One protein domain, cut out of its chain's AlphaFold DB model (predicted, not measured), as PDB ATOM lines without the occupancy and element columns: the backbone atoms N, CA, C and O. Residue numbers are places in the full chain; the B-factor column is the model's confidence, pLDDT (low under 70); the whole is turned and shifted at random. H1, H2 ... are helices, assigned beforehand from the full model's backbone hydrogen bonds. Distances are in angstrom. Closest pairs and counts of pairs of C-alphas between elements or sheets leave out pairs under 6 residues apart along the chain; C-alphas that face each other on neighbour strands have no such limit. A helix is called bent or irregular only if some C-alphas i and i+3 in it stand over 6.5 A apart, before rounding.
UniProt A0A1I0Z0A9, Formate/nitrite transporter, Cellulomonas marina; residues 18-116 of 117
ATOM      1  N   GLU A  18     -30.918 -37.827   5.745       82.50
ATOM      2  CA  GLU A  18     -30.603 -36.840   6.787       82.50
ATOM      3  C   GLU A  18     -31.372 -37.089   8.099       82.50
ATOM      4  O   GLU A  18     -30.861 -36.820   9.189       82.50
ATOM      5  N   VAL A  19     -32.603 -37.607   8.002       84.75
ATOM      6  CA  VAL A  19     -33.449 -37.949   9.154       84.75
ATOM      7  C   VAL A  19     -32.951 -39.229   9.815       84.75
ATOM      8  O   VAL A  19     -32.921 -39.299  11.043       84.75
ATOM      9  N   GLU A  20     -32.523 -40.208   9.020       85.12
ATOM     10  CA  GLU A  20     -31.930 -41.451   9.520       85.12
ATOM     11  C   GLU A  20     -30.603 -41.179  10.248       85.12
ATOM     12  O   GLU A  20     -30.447 -41.566  11.403       85.12
ATOM     13  N   ASP A  21     -29.719 -40.362   9.666       87.81
ATOM     14  CA  ASP A  21     -28.467 -39.937  10.309       87.81
ATOM     15  C   ASP A  21     -28.702 -39.127  11.600       87.81
ATOM     16  O   ASP A  21     -27.902 -39.149  12.541       87.81
ATOM     17  N   ALA A  22     -29.775 -38.332  11.659       86.56
ATOM     18  CA  ALA A  22     -30.162 -37.626  12.879       86.56
ATOM     19  C   ALA A  22     -30.712 -38.586  13.943       86.56
ATOM     20  O   ALA A  22     -30.411 -38.423  15.128       86.56
ATOM     21  N   PHE A  23     -31.488 -39.587  13.528       87.31
ATOM     22  CA  PHE A  23     -32.038 -40.608  14.408       87.31
ATOM     23  C   PHE A  23     -30.941 -41.488  15.011       87.31
ATOM     24  O   PHE A  23     -30.902 -41.643  16.229       87.31
ATOM     25  N   ASP A  24     -30.007 -41.982  14.199       89.31
ATOM     26  CA  ASP A  24     -28.900 -42.822  14.665       89.31
ATOM     27  C   ASP A  24     -28.021 -42.089  15.683       89.31
ATOM     28  O   ASP A  24     -27.698 -42.637  16.737       89.31
ATOM     29  N   ARG A  25     -27.740 -40.799  15.451       87.88
ATOM     30  CA  ARG A  25     -27.034 -39.960  16.434       87.88
ATOM     31  C   ARG A  25     -27.786 -39.841  17.760       87.88
ATOM     32  O   ARG A  25     -27.164 -39.934  18.816       87.88
ATOM     33  N   LEU A  26     -29.107 -39.645  17.724       86.56
ATOM     34  CA  LEU A  26     -29.933 -39.586  18.938       86.56
ATOM     35  C   LEU A  26     -29.957 -40.928  19.679       86.56
ATOM     36  O   LEU A  26     -29.968 -40.953  20.910       86.56
ATOM     37  N   VAL A  27     -29.977 -42.038  18.942       89.06
ATOM     38  CA  VAL A  27     -29.960 -43.391  19.504       89.06
ATOM     39  C   VAL A  27     -28.628 -43.682  20.193       89.06
ATOM     40  O   VAL A  27     -28.642 -44.124  21.343       89.06
ATOM     41  N   ASP A  28     -27.503 -43.391  19.539       88.19
ATOM     42  CA  ASP A  28     -26.167 -43.604  20.103       88.19
ATOM     43  C   ASP A  28     -25.943 -42.721  21.349       88.19
ATOM     44  O   ASP A  28     -25.465 -43.192  22.383       88.19
ATOM     45  N   GLU A  29     -26.387 -41.459  21.322       85.31
ATOM     46  CA  GLU A  29     -26.319 -40.579  22.494       85.31
ATOM     47  C   GLU A  29     -27.209 -41.071  23.653       85.31
ATOM     48  O   GLU A  29     -26.848 -40.957  24.830       85.31
ATOM     49  N   GLY A  30     -28.369 -41.653  23.345       83.50
ATOM     50  CA  GLY A  30     -29.244 -42.267  24.342       83.50
ATOM     51  C   GLY A  30     -28.649 -43.526  24.972       83.50
ATOM     52  O   GLY A  30     -28.804 -43.719  26.180       83.50
ATOM     53  N   GLU A  31     -27.932 -44.344  24.200       85.00
ATOM     54  CA  GLU A  31     -27.195 -45.516  24.693       85.00
ATOM     55  C   GLU A  31     -26.112 -45.098  25.705       85.00
ATOM     56  O   GLU A  31     -26.068 -45.619  26.827       85.00
ATOM     57  N   ASP A  32     -25.335 -44.062  25.379       82.88
ATOM     58  CA  ASP A  32     -24.338 -43.478  26.280       82.88
ATOM     59  C   ASP A  32     -24.965 -42.905  27.560       82.88
ATOM     60  O   ASP A  32     -24.419 -43.053  28.660       82.88
ATOM     61  N   ARG A  33     -26.132 -42.256  27.456       77.38
ATOM     62  CA  ARG A  33     -26.855 -41.717  28.622       77.38
ATOM     63  C   ARG A  33     -27.419 -42.817  29.520       77.38
ATOM     64  O   ARG A  33     -27.362 -42.669  30.739       77.38
ATOM     65  N   LEU A  34     -27.898 -43.928  28.961       78.12
ATOM     66  CA  LEU A  34     -28.371 -45.088  29.731       78.12
ATOM     67  C   LEU A  34     -27.249 -45.775  30.526       78.12
ATOM     68  O   LEU A  34     -27.521 -46.441  31.529       78.12
ATOM     69  N   ALA A  35     -25.991 -45.617  30.104       80.12
ATOM     70  CA  ALA A  35     -24.820 -46.123  30.817       80.12
ATOM     71  C   ALA A  35     -24.337 -45.196  31.956       80.12
ATOM     72  O   ALA A  35     -23.535 -45.616  32.796       80.12
ATOM     73  N   ARG A  36     -24.808 -43.941  32.008       74.00
ATOM     74  CA  ARG A  36     -24.384 -42.920  32.984       74.00
ATOM     75  C   ARG A  36     -25.112 -43.030  34.337       74.00
ATOM     76  O   ARG A  36     -26.176 -43.639  34.440       74.00
ATOM     77  N   PRO A  37     -24.546 -42.443  35.415       67.94
ATOM     78  CA  PRO A  37     -25.153 -42.476  36.745       67.94
ATOM     79  C   PRO A  37     -26.470 -41.684  36.833       67.94
ATOM     80  O   PRO A  37     -26.582 -40.580  36.312       67.94
ATOM     81  N   TRP A  38     -27.426 -42.234  37.585       68.38
ATOM     82  CA  TRP A  38     -28.818 -41.797  37.800       68.38
ATOM     83  C   TRP A  38     -29.011 -40.457  38.549       68.38
ATOM     84  O   TRP A  38     -30.114 -39.917  38.591       68.38
ATOM     85  N   TRP A  39     -27.954 -39.872  39.117       66.06
ATOM     86  CA  TRP A  39     -28.020 -38.665  39.960       66.06
ATOM     87  C   TRP A  39     -28.620 -37.398  39.318       66.06
ATOM     88  O   TRP A  39     -29.329 -36.665  40.021       66.06
ATOM     89  N   PRO A  40     -28.398 -37.106  38.022       69.06
ATOM     90  CA  PRO A  40     -29.064 -35.987  37.365       69.06
ATOM     91  C   PRO A  40     -30.588 -36.153  37.387       69.06
ATOM     92  O   PRO A  40     -31.293 -35.201  37.689       69.06
ATOM     93  N   LEU A  41     -31.099 -37.372  37.185       68.81
ATOM     94  CA  LEU A  41     -32.540 -37.651  37.154       68.81
ATOM     95  C   LEU A  41     -33.198 -37.431  38.518       68.81
ATOM     96  O   LEU A  41     -34.261 -36.815  38.606       68.81
ATOM     97  N   VAL A  42     -32.527 -37.830  39.597       71.12
ATOM     98  CA  VAL A  42     -32.981 -37.575  40.975       71.12
ATOM     99  C   VAL A  42     -33.113 -36.088  41.247       71.12
ATOM    100  O   VAL A  42     -34.126 -35.642  41.774       71.12
ATOM    101  N   SER A  43     -32.101 -35.312  40.863       71.50
ATOM    102  CA  SER A  43     -32.076 -33.864  41.089       71.50
ATOM    103  C   SER A  43     -33.258 -33.189  40.394       71.50
ATOM    104  O   SER A  43     -33.920 -32.320  40.958       71.50
ATOM    105  N   THR A  44     -33.582 -33.668  39.197       71.88
ATOM    106  CA  THR A  44     -34.704 -33.176  38.402       71.88
ATOM    107  C   THR A  44     -36.068 -33.633  38.908       71.88
ATOM    108  O   THR A  44     -37.017 -32.850  38.894       71.88
ATOM    109  N   GLY A  45     -36.163 -34.861  39.421       77.44
ATOM    110  CA  GLY A  45     -37.360 -35.372  40.082       77.44
ATOM    111  C   GLY A  45     -37.651 -34.643  41.393       77.44
ATOM    112  O   GLY A  45     -38.802 -34.307  41.657       77.44
ATOM    113  N   ILE A  46     -36.619 -34.330  42.184       81.12
ATOM    114  CA  ILE A  46     -36.746 -33.535  43.413       81.12
ATOM    115  C   ILE A  46     -37.227 -32.124  43.080       81.12
ATOM    116  O   ILE A  46     -38.189 -31.663  43.688       81.12
ATOM    117  N   LEU A  47     -36.598 -31.458  42.107       79.69
ATOM    118  CA  LEU A  47     -36.998 -30.112  41.700       79.69
ATOM    119  C   LEU A  47     -38.452 -30.090  41.205       79.69
ATOM    120  O   LEU A  47     -39.269 -29.347  41.740       79.69
ATOM    121  N   GLY A  48     -38.812 -30.996  40.288       79.25
ATOM    122  CA  GLY A  48     -40.188 -31.116  39.801       79.25
ATOM    123  C   GLY A  48     -41.193 -31.472  40.905       79.25
ATOM    124  O   GLY A  48     -42.323 -30.990  40.894       79.25
ATOM    125  N   GLY A  49     -40.783 -32.277  41.888       83.94
ATOM    126  CA  GLY A  49     -41.588 -32.601  43.064       83.94
ATOM    127  C   GLY A  49     -41.830 -31.395  43.974       83.94
ATOM    128  O   GLY A  49     -42.954 -31.205  44.437       83.94
ATOM    129  N   ILE A  50     -40.813 -30.556  44.196       86.25
ATOM    130  CA  ILE A  50     -40.937 -29.302  44.955       86.25
ATOM    131  C   ILE A  50     -41.891 -28.344  44.243       86.25
ATOM    132  O   ILE A  50     -42.769 -27.771  44.886       86.25
ATOM    133  N   ASP A  51     -41.768 -28.205  42.926       84.19
ATOM    134  CA  ASP A  51     -42.597 -27.290  42.143       84.19
ATOM    135  C   ASP A  51     -44.077 -27.716  42.139       84.19
ATOM    136  O   ASP A  51     -44.969 -26.915  42.441       84.19
ATOM    137  N   ILE A  52     -44.358 -29.003  41.883       86.94
ATOM    138  CA  ILE A  52     -45.718 -29.564  41.971       86.94
ATOM    139  C   ILE A  52     -46.250 -29.460  43.403       86.94
ATOM    140  O   ILE A  52     -47.386 -29.029  43.609       86.94
ATOM    141  N   GLY A  53     -45.434 -29.821  44.397       91.31
ATOM    142  CA  GLY A  53     -45.792 -29.736  45.812       91.31
ATOM    143  C   GLY A  53     -46.138 -28.311  46.239       91.31
ATOM    144  O   GLY A  53     -47.105 -28.105  46.969       91.31
ATOM    145  N   THR A  54     -45.421 -27.318  45.716       90.75
ATOM    146  CA  THR A  54     -45.700 -25.894  45.936       90.75
ATOM    147  C   THR A  54     -47.037 -25.487  45.321       90.75
ATOM    148  O   THR A  54     -47.825 -24.809  45.979       90.75
ATOM    149  N   GLY A  55     -47.351 -25.951  44.108       92.94
ATOM    150  CA  GLY A  55     -48.666 -25.743  43.496       92.94
ATOM    151  C   GLY A  55     -49.806 -26.350  44.323       92.94
ATOM    152  O   GLY A  55     -50.814 -25.686  44.569       92.94
ATOM    153  N   VAL A  56     -49.634 -27.584  44.813       95.56
ATOM    154  CA  VAL A  56     -50.612 -28.253  45.693       95.56
ATOM    155  C   VAL A  56     -50.779 -27.497  47.013       95.56
ATOM    156  O   VAL A  56     -51.904 -27.295  47.463       95.56
ATOM    157  N   LEU A  57     -49.689 -27.027  47.624       95.88
ATOM    158  CA  LEU A  57     -49.758 -26.200  48.830       95.88
ATOM    159  C   LEU A  57     -50.515 -24.893  48.575       95.88
ATOM    160  O   LEU A  57     -51.383 -24.541  49.368       95.88
ATOM    161  N   ALA A  58     -50.248 -24.204  47.462       95.25
ATOM    162  CA  ALA A  58     -50.966 -22.987  47.088       95.25
ATOM    163  C   ALA A  58     -52.473 -23.238  46.909       95.25
ATOM    164  O   ALA A  58     -53.283 -22.471  47.429       95.25
ATOM    165  N   TYR A  59     -52.848 -24.340  46.250       97.00
ATOM    166  CA  TYR A  59     -54.242 -24.773  46.140       97.00
ATOM    167  C   TYR A  59     -54.887 -24.937  47.521       97.00
ATOM    168  O   TYR A  59     -55.934 -24.353  47.788       97.00
ATOM    169  N   LEU A  60     -54.249 -25.708  48.409       97.69
ATOM    170  CA  LEU A  60     -54.789 -26.014  49.735       97.69
ATOM    171  C   LEU A  60     -54.918 -24.765  50.608       97.69
ATOM    172  O   LEU A  60     -55.918 -24.614  51.303       97.69
ATOM    173  N   VAL A  61     -53.936 -23.860  50.555       97.44
ATOM    174  CA  VAL A  61     -53.967 -22.592  51.297       97.44
ATOM    175  C   VAL A  61     -55.124 -21.717  50.832       97.44
ATOM    176  O   VAL A  61     -55.857 -21.190  51.666       97.44
ATOM    177  N   VAL A  62     -55.311 -21.569  49.518       97.38
ATOM    178  CA  VAL A  62     -56.404 -20.745  48.993       97.38
ATOM    179  C   VAL A  62     -57.750 -21.385  49.291       97.38
ATOM    180  O   VAL A  62     -58.627 -20.696  49.800       97.38
ATOM    181  N   LEU A  63     -57.892 -22.697  49.088       98.19
ATOM    182  CA  LEU A  63     -59.132 -23.400  49.401       98.19
ATOM    183  C   LEU A  63     -59.499 -23.271  50.884       98.19
ATOM    184  O   LEU A  63     -60.646 -22.985  51.202       98.19
ATOM    185  N   ALA A  64     -58.532 -23.407  51.793       98.00
ATOM    186  CA  ALA A  64     -58.771 -23.244  53.226       98.00
ATOM    187  C   ALA A  64     -59.165 -21.808  53.620       98.00
ATOM    188  O   ALA A  64     -59.831 -21.614  54.634       98.00
ATOM    189  N   ALA A  65     -58.742 -20.804  52.847       97.56
ATOM    190  CA  ALA A  65     -59.024 -19.399  53.123       97.56
ATOM    191  C   ALA A  65     -60.332 -18.900  52.489       97.56
ATOM    192  O   ALA A  65     -60.957 -17.990  53.033       97.56
ATOM    193  N   THR A  66     -60.726 -19.446  51.336       97.56
ATOM    194  CA  THR A  66     -61.854 -18.936  50.539       97.56
ATOM    195  C   THR A  66     -63.023 -19.906  50.421       97.56
ATOM    196  O   THR A  66     -64.111 -19.466  50.063       97.56
ATOM    197  N   ASP A  67     -62.804 -21.201  50.672       97.00
ATOM    198  CA  ASP A  67     -63.727 -22.308  50.367       97.00
ATOM    199  C   ASP A  67     -64.137 -22.377  48.873       97.00
ATOM    200  O   ASP A  67     -65.082 -23.059  48.477       97.00
ATOM    201  N   ASP A  68     -63.390 -21.679  48.008       97.69
ATOM    202  CA  ASP A  68     -63.668 -21.535  46.579       97.69
ATOM    203  C   ASP A  68     -62.648 -22.328  45.748       97.69
ATOM    204  O   ASP A  68     -61.454 -22.015  45.688       97.69
ATOM    205  N   HIS A  69     -63.146 -23.353  45.057       96.62
ATOM    206  CA  HIS A  69     -62.340 -24.252  44.234       96.62
ATOM    207  C   HIS A  69     -61.820 -23.594  42.948       96.62
ATOM    208  O   HIS A  69     -60.786 -24.013  42.426       96.62
ATOM    209  N   LEU A  70     -62.501 -22.568  42.430       97.12
ATOM    210  CA  LEU A  70     -62.056 -21.815  41.260       97.12
ATOM    211  C   LEU A  70     -60.807 -21.004  41.614       97.12
ATOM    212  O   LEU A  70     -59.802 -21.070  40.907       97.12
ATOM    213  N   LEU A  71     -60.845 -20.286  42.741       96.44
ATOM    214  CA  LEU A  71     -59.697 -19.523  43.235       96.44
ATOM    215  C   LEU A  71     -58.527 -20.442  43.601       96.44
ATOM    216  O   LEU A  71     -57.383 -20.151  43.248       96.44
ATOM    217  N   ALA A  72     -58.806 -21.577  44.244       96.50
ATOM    218  CA  ALA A  72     -57.788 -22.577  44.549       96.50
ATOM    219  C   ALA A  72     -57.156 -23.166  43.275       96.50
ATOM    220  O   ALA A  72     -55.934 -23.284  43.185       96.50
ATOM    221  N   GLY A  73     -57.964 -23.474  42.254       95.81
ATOM    222  CA  GLY A  73     -57.487 -23.938  40.948       95.81
ATOM    223  C   GLY A  73     -56.619 -22.903  40.223       95.81
ATOM    224  O   GLY A  73     -55.592 -23.253  39.639       95.81
ATOM    225  N   LEU A  74     -56.968 -21.616  40.315       95.75
ATOM    226  CA  LEU A  74     -56.123 -20.535  39.805       95.75
ATOM    227  C   LEU A  74     -54.791 -20.457  40.561       95.75
ATOM    228  O   LEU A  74     -53.745 -20.337  39.928       95.75
ATOM    229  N   ALA A  75     -54.796 -20.603  41.886       94.25
ATOM    230  CA  ALA A  75     -53.568 -20.647  42.675       94.25
ATOM    231  C   ALA A  75     -52.683 -21.855  42.319       94.25
ATOM    232  O   ALA A  75     -51.469 -21.711  42.184       94.25
ATOM    233  N   PHE A  76     -53.285 -23.023  42.073       94.44
ATOM    234  CA  PHE A  76     -52.572 -24.208  41.591       94.44
ATOM    235  C   PHE A  76     -51.854 -23.954  40.258       94.44
ATOM    236  O   PHE A  76     -50.710 -24.374  40.073       94.44
ATOM    237  N   SER A  77     -52.500 -23.227  39.338       91.81
ATOM    238  CA  SER A  77     -51.940 -22.934  38.012       91.81
ATOM    239  C   SER A  77     -50.619 -22.155  38.068       91.81
ATOM    240  O   SER A  77     -49.766 -22.338  37.198       91.81
ATOM    241  N   VAL A  78     -50.383 -21.374  39.130       86.62
ATOM    242  CA  VAL A  78     -49.115 -20.659  39.357       86.62
ATOM    243  C   VAL A  78     -47.942 -21.637  39.506       86.62
ATOM    244  O   VAL A  78     -46.874 -21.401  38.941       86.62
ATOM    245  N   GLY A  79     -48.147 -22.772  40.186       79.75
ATOM    246  CA  GLY A  79     -47.137 -23.835  40.292       79.75
ATOM    247  C   GLY A  79     -46.808 -24.472  38.937       79.75
ATOM    248  O   GLY A  79     -45.658 -24.798  38.654       79.75
ATOM    249  N   PHE A  80     -47.795 -24.562  38.042       79.56
ATOM    250  CA  PHE A  80     -47.590 -25.023  36.665       79.56
ATOM    251  C   PHE A  80     -46.790 -24.031  35.811       79.56
ATOM    252  O   PHE A  80     -45.963 -24.446  35.001       79.56
ATOM    253  N   VAL A  81     -46.997 -22.724  35.997       83.69
ATOM    254  CA  VAL A  81     -46.208 -21.689  35.308       83.69
ATOM    255  C   VAL A  81     -44.746 -21.729  35.762       83.69
ATOM    256  O   VAL A  81     -43.851 -21.666  34.921       83.69
ATOM    257  N   ALA A  82     -44.491 -21.918  37.061       75.69
ATOM    258  CA  ALA A  82     -43.136 -22.102  37.588       75.69
ATOM    259  C   ALA A  82     -42.434 -23.317  36.949       75.69
ATOM    260  O   ALA A  82     -41.298 -23.207  36.488       75.69
ATOM    261  N   LEU A  83     -43.152 -24.436  36.795       71.62
ATOM    262  CA  LEU A  83     -42.660 -25.625  36.093       71.62
ATOM    263  C   LEU A  83     -42.345 -25.398  34.617       71.62
ATOM    264  O   LEU A  83     -41.491 -26.098  34.077       71.62
ATOM    265  N   LEU A  84     -43.081 -24.520  33.931       74.50
ATOM    266  CA  LEU A  84     -42.807 -24.187  32.531       74.50
ATOM    267  C   LEU A  84     -41.519 -23.367  32.411       74.50
ATOM    268  O   LEU A  84     -40.716 -23.627  31.520       74.50
ATOM    269  N   LEU A  85     -41.302 -22.421  33.326       74.06
ATOM    270  CA  LEU A  85     -40.104 -21.579  33.354       74.06
ATOM    271  C   LEU A  85     -38.838 -22.365  33.727       74.06
ATOM    272  O   LEU A  85     -37.754 -22.030  33.261       74.06
ATOM    273  N   ALA A  86     -38.972 -23.423  34.527       68.31
ATOM    274  CA  ALA A  86     -37.852 -24.248  34.971       68.31
ATOM    275  C   ALA A  86     -37.389 -25.318  33.954       68.31
ATOM    276  O   ALA A  86     -36.352 -25.943  34.171       68.31
ATOM    277  N   ARG A  87     -38.143 -25.595  32.874       65.19
ATOM    278  CA  ARG A  87     -38.029 -26.867  32.116       65.19
ATOM    279  C   ARG A  87     -37.598 -26.808  30.648       65.19
ATOM    280  O   ARG A  87     -37.848 -27.769  29.922       65.19
ATOM    281  N   SER A  88     -36.897 -25.781  30.186       52.62
ATOM    282  CA  SER A  88     -36.436 -25.770  28.786       52.62
ATOM    283  C   SER A  88     -35.376 -26.835  28.437       52.62
ATOM    284  O   SER A  88     -35.304 -27.224  27.279       52.62
ATOM    285  N   GLU A  89     -34.606 -27.368  29.394       57.06
ATOM    286  CA  GLU A  89     -33.442 -28.237  29.078       57.06
ATOM    287  C   GLU A  89     -33.574 -29.693  29.560       57.06
ATOM    288  O   GLU A  89     -32.792 -30.573  29.219       57.06
ATOM    289  N   LEU A  90     -34.581 -29.980  30.377       62.22
ATOM    290  CA  LEU A  90     -34.396 -30.973  31.432       62.22
ATOM    291  C   LEU A  90     -35.271 -32.228  31.260       62.22
ATOM    292  O   LEU A  90     -34.971 -33.285  31.807       62.22
ATOM    293  N   PHE A  91     -36.305 -32.146  30.418       59.00
ATOM    294  CA  PHE A  91     -37.159 -33.284  30.050       59.00
ATOM    295  C   PHE A  91     -36.850 -33.853  28.661       59.00
ATOM    296  O   PHE A  91     -36.982 -35.051  28.439       59.00
ATOM    297  N   THR A  92     -36.438 -33.041  27.696       64.44
ATOM    298  CA  THR A  92     -36.177 -33.547  26.341       64.44
ATOM    299  C   THR A  92     -34.823 -34.249  26.288       64.44
ATOM    300  O   THR A  92     -34.740 -35.417  25.937       64.44
ATOM    301  N   GLU A  93     -33.759 -33.618  26.758       68.31
ATOM    302  CA  GLU A  93     -32.418 -34.199  26.660       68.31
ATOM    303  C   GLU A  93     -32.161 -35.319  27.682       68.31
ATOM    304  O   GLU A  93     -31.486 -36.312  27.409       68.31
ATOM    305  N   ASN A  94     -32.720 -35.168  28.883       70.00
ATOM    306  CA  ASN A  94     -32.467 -36.085  29.991       70.00
ATOM    307  C   ASN A  94     -33.459 -37.259  30.049       70.00
ATOM    308  O   ASN A  94     -33.196 -38.233  30.747       70.00
ATOM    309  N   PHE A  95     -34.582 -37.191  29.319       73.69
ATOM    310  CA  PHE A  95     -35.613 -38.237  29.332       73.69
ATOM    311  C   PHE A  95     -36.025 -38.713  27.931       73.69
ATOM    312  O   PHE A  95     -36.103 -39.921  27.724       73.69
ATOM    313  N   LEU A  96     -36.213 -37.827  26.942       80.31
ATOM    314  CA  LEU A  96     -36.594 -38.254  25.584       80.31
ATOM    315  C   LEU A  96     -35.468 -39.031  24.881       80.31
ATOM    316  O   LEU A  96     -35.735 -40.078  24.296       80.31
ATOM    317  N   VAL A  97     -34.217 -38.567  24.976       83.75
ATOM    318  CA  VAL A  97     -33.056 -39.201  24.315       83.75
ATOM    319  C   VAL A  97     -32.817 -40.649  24.807       83.75
ATOM    320  O   VAL A  97     -32.753 -41.556  23.976       83.75
ATOM    321  N   PRO A  98     -32.819 -40.948  26.127       79.50
ATOM    322  CA  PRO A  98     -32.778 -42.331  26.622       79.50
ATOM    323  C   PRO A  98     -33.977 -43.198  26.200       79.50
ATOM    324  O   PRO A  98     -33.823 -44.397  25.958       79.50
ATOM    325  N   VAL A  99     -35.181 -42.619  26.117       83.19
ATOM    326  CA  VAL A  99     -36.388 -43.336  25.668       83.19
ATOM    327  C   VAL A  99     -36.254 -43.759  24.206       83.19
ATOM    328  O   VAL A  99     -36.577 -44.904  23.881       83.19
ATOM    329  N   ILE A 100     -35.728 -42.886  23.341       85.62
ATOM    330  CA  ILE A 100     -35.476 -43.185  21.924       85.62
ATOM    331  C   ILE A 100     -34.528 -44.385  21.779       85.62
ATOM    332  O   ILE A 100     -34.843 -45.310  21.031       85.62
ATOM    333  N   ALA A 101     -33.441 -44.447  22.555       85.38
ATOM    334  CA  ALA A 101     -32.513 -45.582  22.522       85.38
ATOM    335  C   ALA A 101     -33.169 -46.924  22.910       85.38
ATOM    336  O   ALA A 101     -32.890 -47.962  22.304       85.38
ATOM    337  N   VAL A 102     -34.093 -46.927  23.879       84.62
ATOM    338  CA  VAL A 102     -34.846 -48.144  24.243       84.62
ATOM    339  C   VAL A 102     -35.852 -48.536  23.164       84.62
ATOM    340  O   VAL A 102     -35.966 -49.723  22.851       84.62
ATOM    341  N   VAL A 103     -36.556 -47.571  22.563       88.81
ATOM    342  CA  VAL A 103     -37.478 -47.826  21.440       88.81
ATOM    343  C   VAL A 103     -36.722 -48.403  20.238       88.81
ATOM    344  O   VAL A 103     -37.192 -49.363  19.629       88.81
ATOM    345  N   ALA A 104     -35.509 -47.912  19.973       88.31
ATOM    346  CA  ALA A 104     -34.596 -48.434  18.954       88.31
ATOM    347  C   ALA A 104     -33.940 -49.784  19.323       88.31
ATOM    348  O   ALA A 104     -33.144 -50.323  18.557       88.31
ATOM    349  N   ARG A 105     -34.263 -50.361  20.490       85.12
ATOM    350  CA  ARG A 105     -33.682 -51.607  21.028       85.12
ATOM    351  C   ARG A 105     -32.160 -51.575  21.236       85.12
ATOM    352  O   ARG A 105     -31.545 -52.632  21.352       85.12
ATOM    353  N   ARG A 106     -31.576 -50.382  21.373       82.31
ATOM    354  CA  ARG A 106     -30.185 -50.137  21.805       82.31
ATOM    355  C   ARG A 106     -30.058 -49.950  23.324       82.31
ATOM    356  O   ARG A 106     -29.007 -49.609  23.845       82.31
ATOM    357  N   GLY A 107     -31.127 -50.226  24.069       76.69
ATOM    358  CA  GLY A 107     -31.144 -50.221  25.528       76.69
ATOM    359  C   GLY A 107     -32.259 -51.106  26.075       76.69
ATOM    360  O   GLY A 107     -33.226 -51.423  25.380       76.69
ATOM    361  N   SER A 108     -32.143 -51.529  27.334       80.75
ATOM    362  CA  SER A 108     -33.174 -52.341  27.983       80.75
ATOM    363  C   SER A 108     -34.174 -51.482  28.772       80.75
ATOM    364  O   SER A 108     -33.777 -50.531  29.451       80.75
ATOM    365  N   PRO A 109     -35.463 -51.873  28.826       77.75
ATOM    366  CA  PRO A 109     -36.449 -51.224  29.693       77.75
ATOM    367  C   PRO A 109     -36.042 -51.241  31.172       77.75
ATOM    368  O   PRO A 109     -36.413 -50.358  31.935       77.75
ATOM    369  N   ARG A 110     -35.240 -52.233  31.589       78.31
ATOM    370  CA  ARG A 110     -34.692 -52.315  32.948       78.31
ATOM    371  C   ARG A 110     -33.640 -51.244  33.225       78.31
ATOM    372  O   ARG A 110     -33.597 -50.754  34.344       78.31
ATOM    373  N   GLN A 111     -32.810 -50.882  32.247       72.56
ATOM    374  CA  GLN A 111     -31.871 -49.763  32.386       72.56
ATOM    375  C   GLN A 111     -32.631 -48.443  32.488       72.56
ATOM    376  O   GLN A 111     -32.342 -47.651  33.374       72.56
ATOM    377  N   LEU A 112     -33.680 -48.272  31.683       73.62
ATOM    378  CA  LEU A 112     -34.532 -47.088  31.742       73.62
ATOM    379  C   LEU A 112     -35.289 -46.975  33.075       73.62
ATOM    380  O   LEU A 112     -35.360 -45.899  33.655       73.62
ATOM    381  N   LEU A 113     -35.770 -48.096  33.623       69.69
ATOM    382  CA  LEU A 113     -36.360 -48.141  34.967       69.69
ATOM    383  C   LEU A 113     -35.332 -47.907  36.080       69.69
ATOM    384  O   LEU A 113     -35.663 -47.276  37.072       69.69
ATOM    385  N   ARG A 114     -34.088 -48.372  35.923       65.81
ATOM    386  CA  ARG A 114     -32.988 -48.092  36.863       65.81
ATOM    387  C   ARG A 114     -32.523 -46.631  36.804       65.81
ATOM    388  O   ARG A 114     -31.912 -46.149  37.748       65.81
ATOM    389  N   CYS A 115     -32.807 -45.941  35.704       59.16
ATOM    390  CA  CYS A 115     -32.690 -44.492  35.591       59.16
ATOM    391  C   CYS A 115     -33.907 -43.762  36.208       59.16
ATOM    392  O   CYS A 115     -33.774 -42.613  36.609       59.16
ATOM    393  N   GLY A 116     -35.079 -44.409  36.294       51.56
ATOM    394  CA  GLY A 116     -36.351 -43.812  36.730       51.56
ATOM    395  C   GLY A 116     -36.808 -44.112  38.167       51.56
ATOM    396  O   GLY A 116     -37.874 -43.632  38.550       51.56
TER     397      GLY A 116
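What this domain is: This is residues 18 to 116 of the 117 residues of the protein "Formate/nitrite transporter" of Cellulomonas marina (UniProt A0A1I0Z0A9). A long helical hairpin, H2 and H3, makes the long axis of the model, and three helices, H1, H4 and H5, form a small head at the end where H2 begins. In this head H1 crosses H4, while H5 folds back beside the later part of H4. The printed part has 99 residues with five named helices in the order H1, H2, H3, H4, H5 and no named strand; the class is all helix. The whole is loose, with a radius of gyration of the C-alphas of 18.3 A, and elongated, with spans of 55 by 29 by 18 A.

Where its parts are: Find C-alpha 18 at (-30.603, -36.840, 6.787); from there H1, residues 18 to 34, runs 24.5 A. Next comes H2, residues 39 to 66, the longest helix, which you can trace for 40.6 A from C-alpha 39 at (-28.020, -38.665, 39.960). H3, residues 69 to 85, covers 24.9 A. H4, residues 92 to 103, covers 15.2 A and is irregular, but only just: C-alphas 94 and 97 are 6.50 A apart. H5, residues 109 to 116, covers 10.2 A and ends at C-alpha 116, (-36.351, -43.812, 36.730).

How they stand to each other: Start at Gly 30 of H1: its C-alpha and that of Pro 98 are the closest of H1 and H4, 4.2 A apart. These two helices touch, H4 with residues 97 to 101 alone, and are about perpendicular at 81 degrees. H1 and H5 only just touch, with 3 pairs of C-alphas within 8 A, the closest being Leu 34 and Gln 111 at 6.4 A. H2 and H3 are a helical hairpin and touch at a shallow tilt of 23 degrees, opposite ways; look at Gly 55 and Gly 79, their closest C-alphas, 4.0 A apart. H4 and H5 are a helical hairpin too, touching at a shallow tilt of 16 degrees, with the closest C-alphas those of Val 102 and Pro 109, 6.5 A apart; H4 touches H5 with residues 98 to 102 alone. H2 is close to but not clearly touching H5, where the closest C-alphas, those of Leu 41 and Cys 115, are 7.0 A apart. H3 is apart from H1 and from H5. Every backbone O i to N i+4 pair is within hydrogen-bond range in H1, H2 and H5, against 10 of 13 in H3 and 6 of 8 in H4.

The domain as a whole: The two C-alphas farthest apart are those of Glu 18 and Ala 65, at 57.1 A. The printed part has no cut. The links H1 to H2, H2 to H3 and H4 to H5 are tight, H3 to H4 is short, and no link is long. The mean pLDDT of the printed part is 81.9; look for values under 70 at residues 37 to 41, 86 to 93 and 113 to 116.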